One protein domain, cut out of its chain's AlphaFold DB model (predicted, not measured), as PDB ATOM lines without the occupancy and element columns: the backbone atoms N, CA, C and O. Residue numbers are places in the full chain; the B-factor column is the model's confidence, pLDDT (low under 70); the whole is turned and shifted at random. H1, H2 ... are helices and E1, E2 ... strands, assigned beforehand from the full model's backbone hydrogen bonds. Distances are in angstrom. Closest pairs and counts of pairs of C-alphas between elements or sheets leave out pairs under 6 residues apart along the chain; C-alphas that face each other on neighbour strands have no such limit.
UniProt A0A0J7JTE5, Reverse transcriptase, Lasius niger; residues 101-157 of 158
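What this domain is: This is residues 101 to 157 of the 158 residues of the protein "Reverse transcriptase" of Lasius niger (UniProt A0A0J7JTE5). A small hairpin of two strands, E1 and E2, has two helices on one side of it, and these meet where the later part of H1 comes up to the first part of H2. H1 comes near the hairpin with residues 121 to 125 and H2 with residues 141 to 145, while residues 150 to 157, mostly the far part of H2, stick out as a free arm that lengthens the whole. The printed part has 57 residues, with two named strands and two named helices in the order E1, E2, H1, H2; the sheet, of order E1 - E2, is antiparallel, and the class is mixed, helices and strands. It is only just compact, close to loose, with a radius of gyration of the C-alphas of 12.1 A, and elongated, spanning 40 by 24 by 14 A.

How they stand to each other: E1, residues 101 to 105, and E2, residues 112 to 117, are antiparallel neighbours and form a hairpin, with 154 degrees between their directions. N 104 and O 113 are 2.8 A apart and N 115 and O 102 are 3.0 A apart, both within hydrogen-bond range. The closest C-alphas of E2 and H1, residues 121 to 133, are those of Thr 117 and Arg 124, 7.0 A apart. For E1 and H1 the closest are those of Tyr 102 and Ile 121, at 7.3 A. H1 and H2, residues 141 to 156, touch, H1 with residues 128 to 132 alone and H2 with residues 142 to 146 alone. Their closest C-alphas, of Val 132 and Ala 143, are 4.6 A apart. They run the same way at a steep tilt of 40 degrees. The closest C-alphas of E2 and H2 are those of Tyr 113 and Leu 142, at 7.0 A. E1 and H2 are apart. Every O i to N i+4 pair is within hydrogen-bond range in H1, and 11 of 12 are in H2.

Where its parts are: E1 begins at C-alpha 101, (8.488, -6.254, -123.212), and is 13.6 A long; E2 is 16.3 A long. H1 begins at C-alpha 121, (16.285, -3.407, -122.853), and measures 18.5 A. H2 measures 22.5 A and ends at C-alpha 156, (21.391, -28.313, -146.542).

The domain as a whole: The two C-alphas farthest apart are those of Arg 118 and Asn 157, at 41.1 A. Without residues 150 to 157, which stand free, the body spans 28 by 24 by 14 A. The printed part has no cut. The link from E2 to H1 is tight, those from E1 to E2 and from H1 to H2 are short, and no link is long. The mean pLDDT of the printed part is 90.0, and residues 156 to 157 are under 70.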
ATOM      1  N   ILE A 101       8.587  -5.144-122.272       95.44
ATOM      2  CA  ILE A 101       8.488  -6.254-123.212       95.44
ATOM      3  C   ILE A 101       9.106  -5.796-124.530       95.44
ATOM      4  O   ILE A 101       8.815  -4.703-125.013       95.44
ATOM      5  N   TYR A 102       9.958  -6.632-125.104       94.25
ATOM      6  CA  TYR A 102      10.596  -6.399-126.393       94.25
ATOM      7  C   TYR A 102      10.464  -7.640-127.265       94.25
ATOM      8  O   TYR A 102      10.125  -8.732-126.800       94.25
ATOM      9  N   SER A 103      10.750  -7.465-128.549       94.81
ATOM     10  CA  SER A 103      10.710  -8.552-129.509       94.81
ATOM     11  C   SER A 103      11.881  -8.478-130.476       94.81
ATOM     12  O   SER A 103      12.187  -7.387-130.952       94.81
ATOM     13  N   ILE A 104      12.487  -9.622-130.778       93.50
ATOM     14  CA  ILE A 104      13.590  -9.772-131.730       93.50
ATOM     15  C   ILE A 104      13.094 -10.695-132.838       93.50
ATOM     16  O   ILE A 104      12.659 -11.811-132.563       93.50
ATOM     17  N   GLN A 105      13.100 -10.200-134.069       94.38
ATOM     18  CA  GLN A 105      12.715 -10.971-135.244       94.38
ATOM     19  C   GLN A 105      13.956 -11.640-135.828       94.38
ATOM     20  O   GLN A 105      14.996 -10.990-135.935       94.38
ATOM     21  N   CYS A 106      13.847 -12.926-136.161       92.06
ATOM     22  CA  CYS A 106      14.893 -13.612-136.903       92.06
ATOM     23  C   CYS A 106      14.842 -13.181-138.376       92.06
ATOM     24  O   CYS A 106      13.758 -12.963-138.919       92.06
ATOM     25  N   SER A 107      16.006 -13.027-139.004       90.31
ATOM     26  CA  SER A 107      16.097 -12.694-140.430       90.31
ATOM     27  C   SER A 107      15.942 -13.932-141.312       90.31
ATOM     28  O   SER A 107      15.367 -13.838-142.391       90.31
ATOM     29  N   ASP A 108      16.408 -15.087-140.831       89.88
ATOM     30  CA  ASP A 108      16.491 -16.326-141.614       89.88
ATOM     31  C   ASP A 108      15.235 -17.202-141.488       89.88
ATOM     32  O   ASP A 108      15.067 -18.178-142.214       89.88
ATOM     33  N   CYS A 109      14.324 -16.873-140.566       90.88
ATOM     34  CA  CYS A 109      13.070 -17.602-140.393       90.88
ATOM     35  C   CYS A 109      11.942 -16.687-139.874       90.88
ATOM     36  O   CYS A 109      12.210 -15.638-139.283       90.88
ATOM     37  N   PRO A 110      10.660 -17.073-140.022       92.00
ATOM     38  CA  PRO A 110       9.521 -16.251-139.593       92.00
ATOM     39  C   PRO A 110       9.340 -16.186-138.065       92.00
ATOM     40  O   PRO A 110       8.377 -15.588-137.579       92.00
ATOM     41  N   LEU A 111      10.225 -16.819-137.289       91.56
ATOM     42  CA  LEU A 111      10.121 -16.852-135.837       91.56
ATOM     43  C   LEU A 111      10.522 -15.511-135.217       91.56
ATOM     44  O   LEU A 111      11.413 -14.787-135.672       91.56
ATOM     45  N   LYS A 112       9.857 -15.197-134.106       94.56
ATOM     46  CA  LYS A 112      10.089 -13.986-133.327       94.56
ATOM     47  C   LYS A 112      10.235 -14.345-131.858       94.56
ATOM     48  O   LYS A 112       9.338 -14.939-131.264       94.56
ATOM     49  N   TYR A 113      11.334 -13.922-131.249       93.06
ATOM     50  CA  TYR A 113      11.525 -14.022-129.810       93.06
ATOM     51  C   TYR A 113      10.831 -12.851-129.112       93.06
ATOM     52  O   TYR A 113      11.078 -11.695-129.452       93.06
ATOM     53  N   ILE A 114       9.990 -13.132-128.115       95.06
ATOM     54  CA  ILE A 114       9.363 -12.121-127.254       95.06
ATOM     55  C   ILE A 114       9.895 -12.316-125.838       95.06
ATOM     56  O   ILE A 114       9.788 -13.397-125.268       95.06
ATOM     57  N   GLY A 115      10.478 -11.263-125.269       92.50
ATOM     58  CA  GLY A 115      11.075 -11.297-123.940       92.50
ATOM     59  C   GLY A 115      10.610 -10.137-123.073       92.50
ATOM     60  O   GLY A 115      10.305  -9.056-123.569       92.50
ATOM     61  N   GLN A 116      10.608 -10.349-121.760       95.06
ATOM     62  CA  GLN A 116      10.382  -9.301-120.765       95.06
ATOM     63  C   GLN A 116      11.673  -9.037-119.985       95.06
ATOM     64  O   GLN A 116      12.446  -9.953-119.704       95.06
ATOM     65  N   THR A 117      11.919  -7.781-119.616       95.56
ATOM     66  CA  THR A 117      13.018  -7.394-118.723       95.56
ATOM     67  C   THR A 117      12.577  -6.311-117.746       95.56
ATOM     68  O   THR A 117      11.871  -5.375-118.114       95.56
ATOM     69  N   ARG A 118      13.021  -6.427-116.487       95.69
ATOM     70  CA  ARG A 118      12.908  -5.363-115.472       95.69
ATOM     71  C   ARG A 118      14.062  -4.354-115.541       95.69
ATOM     72  O   ARG A 118      13.962  -3.277-114.970       95.69
ATOM     73  N   ARG A 119      15.149  -4.703-116.235       94.81
ATOM     74  CA  ARG A 119      16.317  -3.850-116.521       94.81
ATOM     75  C   ARG A 119      16.147  -3.154-117.881       94.81
ATOM     76  O   ARG A 119      15.307  -3.615-118.656       94.81
ATOM     77  N   PRO A 120      16.960  -2.130-118.210       95.94
ATOM     78  CA  PRO A 120      16.995  -1.547-119.551       95.94
ATOM     79  C   PRO A 120      17.110  -2.608-120.653       95.94
ATOM     80  O   PRO A 120      17.927  -3.531-120.540       95.94
ATOM     81  N   ILE A 121      16.303  -2.478-121.709       95.81
ATOM     82  CA  ILE A 121      16.285  -3.407-122.853       95.81
ATOM     83  C   ILE A 121      17.678  -3.535-123.481       95.81
ATOM     84  O   ILE A 121      18.098  -4.649-123.792       95.81
ATOM     85  N   GLU A 122      18.435  -2.438-123.570       95.50
ATOM     86  CA  GLU A 122      19.816  -2.438-124.076       95.50
ATOM     87  C   GLU A 122      20.735  -3.424-123.334       95.50
ATOM     88  O   GLU A 122      21.551  -4.108-123.955       95.50
ATOM     89  N   LYS A 123      20.588  -3.551-122.007       96.44
ATOM     90  CA  LYS A 123      21.410  -4.464-121.202       96.44
ATOM     91  C   LYS A 123      21.032  -5.906-121.497       96.44
ATOM     92  O   LYS A 123      21.909  -6.731-121.731       96.44
ATOM     93  N   ARG A 124      19.729  -6.193-121.556       95.75
ATOM     94  CA  ARG A 124      19.234  -7.540-121.861       95.75
ATOM     95  C   ARG A 124      19.623  -7.983-123.272       95.75
ATOM     96  O   ARG A 124      19.934  -9.150-123.477       95.75
ATOM     97  N   PHE A 125      19.646  -7.055-124.224       94.56
ATOM     98  CA  PHE A 125      20.119  -7.322-125.578       94.56
ATOM     99  C   PHE A 125      21.609  -7.703-125.602       94.56
ATOM    100  O   PHE A 125      21.962  -8.720-126.190       94.56
ATOM    101  N   LYS A 126      22.473  -6.958-124.894       95.06
ATOM    102  CA  LYS A 126      23.904  -7.301-124.759       95.06
ATOM    103  C   LYS A 126      24.123  -8.675-124.117       95.06
ATOM    104  O   LYS A 126      24.973  -9.426-124.579       95.06
ATOM    105  N   GLU A 127      23.340  -9.019-123.095       94.56
ATOM    106  CA  GLU A 127      23.374 -10.354-122.477       94.56
ATOM    107  C   GLU A 127      23.039 -11.455-123.497       94.56
ATOM    108  O   GLU A 127      23.758 -12.446-123.577       94.56
ATOM    109  N   HIS A 128      21.995 -11.279-124.317       94.00
ATOM    110  CA  HIS A 128      21.657 -12.247-125.371       94.00
ATOM    111  C   HIS A 128      22.779 -12.416-126.392       94.00
ATOM    112  O   HIS A 128      23.113 -13.547-126.732       94.00
ATOM    113  N   VAL A 129      23.379 -11.311-126.847       93.19
ATOM    114  CA  VAL A 129      24.520 -11.345-127.775       93.19
ATOM    115  C   VAL A 129      25.701 -12.093-127.160       93.19
ATOM    116  O   VAL A 129      26.301 -12.931-127.826       93.19
ATOM    117  N   ASN A 130      26.019 -11.838-125.889       94.81
ATOM    118  CA  ASN A 130      27.097 -12.548-125.201       94.81
ATOM    119  C   ASN A 130      26.802 -14.043-125.047       94.81
ATOM    120  O   ASN A 130      27.693 -14.850-125.287       94.81
ATOM    121  N   ASN A 131      25.566 -14.426-124.717       93.62
ATOM    122  CA  ASN A 131      25.191 -15.837-124.610       93.62
ATOM    123  C   ASN A 131      25.356 -16.568-125.952       93.62
ATOM    124  O   ASN A 131      25.834 -17.696-125.970       93.62
ATOM    125  N   VAL A 132      24.999 -15.924-127.070       91.50
ATOM    126  CA  VAL A 132      25.201 -16.483-128.420       91.50
ATOM    127  C   VAL A 132      26.697 -16.616-128.722       91.50
ATOM    128  O   VAL A 132      27.144 -17.685-129.122       91.50
ATOM    129  N   LYS A 133      27.490 -15.564-128.471       91.19
ATOM    130  CA  LYS A 133      28.948 -15.573-128.701       91.19
ATOM    131  C   LYS A 133      29.678 -16.642-127.889       91.19
ATOM    132  O   LYS A 133      30.588 -17.277-128.404       91.19
ATOM    133  N   ASN A 134      29.266 -16.846-126.643       92.06
ATOM    134  CA  ASN A 134      29.860 -17.829-125.736       92.06
ATOM    135  C   ASN A 134      29.255 -19.235-125.899       92.06
ATOM    136  O   ASN A 134      29.548 -20.122-125.101       92.06
ATOM    137  N   ASN A 135      28.393 -19.442-126.899       86.88
ATOM    138  CA  ASN A 135      27.707 -20.704-127.174       86.88
ATOM    139  C   ASN A 135      26.866 -21.249-125.995       86.88
ATOM    140  O   ASN A 135      26.635 -22.453-125.854       86.88
ATOM    141  N   GLU A 136      26.360 -20.354-125.143       92.31
ATOM    142  CA  GLU A 136      25.567 -20.659-123.948       92.31
ATOM    143  C   GLU A 136      24.083 -20.870-124.297       92.31
ATOM    144  O   GLU A 136      23.174 -20.241-123.747       92.31
ATOM    145  N   HIS A 137      23.830 -21.773-125.239       87.94
ATOM    146  CA  HIS A 137      22.512 -22.062-125.807       87.94
ATOM    147  C   HIS A 137      21.452 -22.501-124.794       87.94
ATOM    148  O   HIS A 137      20.262 -22.291-125.013       87.94
ATOM    149  N   TRP A 138      21.857 -23.060-123.655       89.69
ATOM    150  CA  TRP A 138      20.944 -23.449-122.581       89.69
ATOM    151  C   TRP A 138      20.371 -22.251-121.803       89.69
ATOM    152  O   TRP A 138      19.354 -22.395-121.126       89.69
ATOM    153  N   LYS A 139      20.983 -21.058-121.890       90.50
ATOM    154  CA  LYS A 139      20.541 -19.875-121.131       90.50
ATOM    155  C   LYS A 139      19.359 -19.156-121.767       90.50
ATOM    156  O   LYS A 139      18.555 -18.551-121.053       90.50
ATOM    157  N   THR A 140      19.280 -19.121-123.098       90.44
ATOM    158  CA  THR A 140      18.247 -18.354-123.804       90.44
ATOM    159  C   THR A 140      17.795 -19.045-125.079       90.44
ATOM    160  O   THR A 140      18.585 -19.627-125.816       90.44
ATOM    161  N   HIS A 141      16.503 -18.901-125.386       90.50
ATOM    162  CA  HIS A 141      15.924 -19.409-126.631       90.50
ATOM    163  C   HIS A 141      16.590 -18.803-127.873       90.50
ATOM    164  O   HIS A 141      16.703 -19.486-128.878       90.50
ATOM    165  N   LEU A 142      17.070 -17.555-127.796       90.75
ATOM    166  CA  LEU A 142      17.844 -16.923-128.870       90.75
ATOM    167  C   LEU A 142      19.146 -17.673-129.158       90.75
ATOM    168  O   LEU A 142      19.394 -18.011-130.306       90.75
ATOM    169  N   ALA A 143      19.940 -17.964-128.124       90.50
ATOM    170  CA  ALA A 143      21.208 -18.675-128.283       90.50
ATOM    171  C   ALA A 143      20.998 -20.123-128.757       90.50
ATOM    172  O   ALA A 143      21.783 -20.650-129.539       90.50
ATOM    173  N   ARG A 144      19.908 -20.766-128.326       92.00
ATOM    174  CA  ARG A 144      19.507 -22.075-128.851       92.00
ATOM    175  C   ARG A 144      19.117 -22.013-130.329       92.00
ATOM    176  O   ARG A 144      19.630 -22.788-131.126       92.00
ATOM    177  N   HIS A 145      18.248 -21.072-130.685       92.06
ATOM    178  CA  HIS A 145      17.738 -20.908-132.042       92.06
ATOM    179  C   HIS A 145      18.851 -20.624-133.058       92.06
ATOM    180  O   HIS A 145      18.818 -21.145-134.168       92.06
ATOM    181  N   THR A 146      19.883 -19.866-132.672       88.06
ATOM    182  CA  THR A 146      21.043 -19.625-133.543       88.06
ATOM    183  C   THR A 146      21.811 -20.903-133.876       88.06
ATOM    184  O   THR A 146      22.258 -21.053-135.007       88.06
ATOM    185  N   ILE A 147      21.933 -21.847-132.934       87.19
ATOM    186  CA  ILE A 147      22.569 -23.144-133.211       87.19
ATOM    187  C   ILE A 147      21.699 -23.975-134.152       87.19
ATOM    188  O   ILE A 147      22.223 -24.570-135.086       87.19
ATOM    189  N   GLU A 148      20.384 -24.006-133.925       87.06
ATOM    190  CA  GLU A 148      19.442 -24.741-134.780       87.06
ATOM    191  C   GLU A 148      19.531 -24.259-136.240       87.06
ATOM    192  O   GLU A 148      19.671 -25.086-137.134       87.06
ATOM    193  N   ILE A 149      19.592 -22.940-136.473       85.94
ATOM    194  CA  ILE A 149      19.792 -22.370-137.819       85.94
ATOM    195  C   ILE A 149      21.133 -22.795-138.428       85.94
ATOM    196  O   ILE A 149      21.177 -23.197-139.588       85.94
ATOM    197  N   ILE A 150      22.234 -22.710-137.671       84.44
ATOM    198  CA  ILE A 150      23.567 -23.087-138.176       84.44
ATOM    199  C   ILE A 150      23.598 -24.572-138.556       84.44
ATOM    200  O   ILE A 150      24.128 -24.931-139.606       84.44
ATOM    201  N   LEU A 151      23.020 -25.437-137.718       84.00
ATOM    202  CA  LEU A 151      22.948 -26.871-137.982       84.00
ATOM    203  C   LEU A 151      22.095 -27.180-139.212       84.00
ATOM    204  O   LEU A 151      22.496 -28.023-140.013       84.00
ATOM    205  N   ASP A 152      20.961 -26.502-139.386       82.50
ATOM    206  CA  ASP A 152      20.143 -26.655-140.586       82.50
ATOM    207  C   ASP A 152      20.914 -26.190-141.832       82.50
ATOM    208  O   ASP A 152      20.978 -26.928-142.810       82.50
ATOM    209  N   TYR A 153      21.610 -25.050-141.788       80.25
ATOM    210  CA  TYR A 153      22.421 -24.581-142.919       80.25
ATOM    211  C   TYR A 153      23.511 -25.582-143.323       80.25
ATOM    212  O   TYR A 153      23.708 -25.825-144.513       80.25
ATOM    213  N   ILE A 154      24.189 -26.199-142.347       75.75
ATOM    214  CA  ILE A 154      25.164 -27.262-142.615       75.75
ATOM    215  C   ILE A 154      24.461 -28.470-143.238       75.75
ATOM    216  O   ILE A 154      24.970 -28.995-144.213       75.75
ATOM    217  N   ARG A 155      23.286 -28.884-142.740       72.06
ATOM    218  CA  ARG A 155      22.518 -30.020-143.289       72.06
ATOM    219  C   ARG A 155      22.067 -29.849-144.737       72.06
ATOM    220  O   ARG A 155      21.848 -30.854-145.398       72.06
ATOM    221  N   PHE A 156      21.888 -28.614-145.197       63.00
ATOM    222  CA  PHE A 156      21.391 -28.313-146.542       63.00
ATOM    223  C   PHE A 156      22.489 -27.924-147.552       63.00
ATOM    224  O   PHE A 156      22.164 -27.722-148.717       63.00
ATOM    225  N   ASN A 157      23.760 -27.800-147.142       58.34
ATOM    226  CA  ASN A 157      24.879 -27.398-148.016       58.34
ATOM    227  C   ASN A 157      25.947 -28.498-148.216       58.34
ATOM    228  O   ASN A 157      27.117 -28.193-148.450       58.34
TER     229      ASN A 157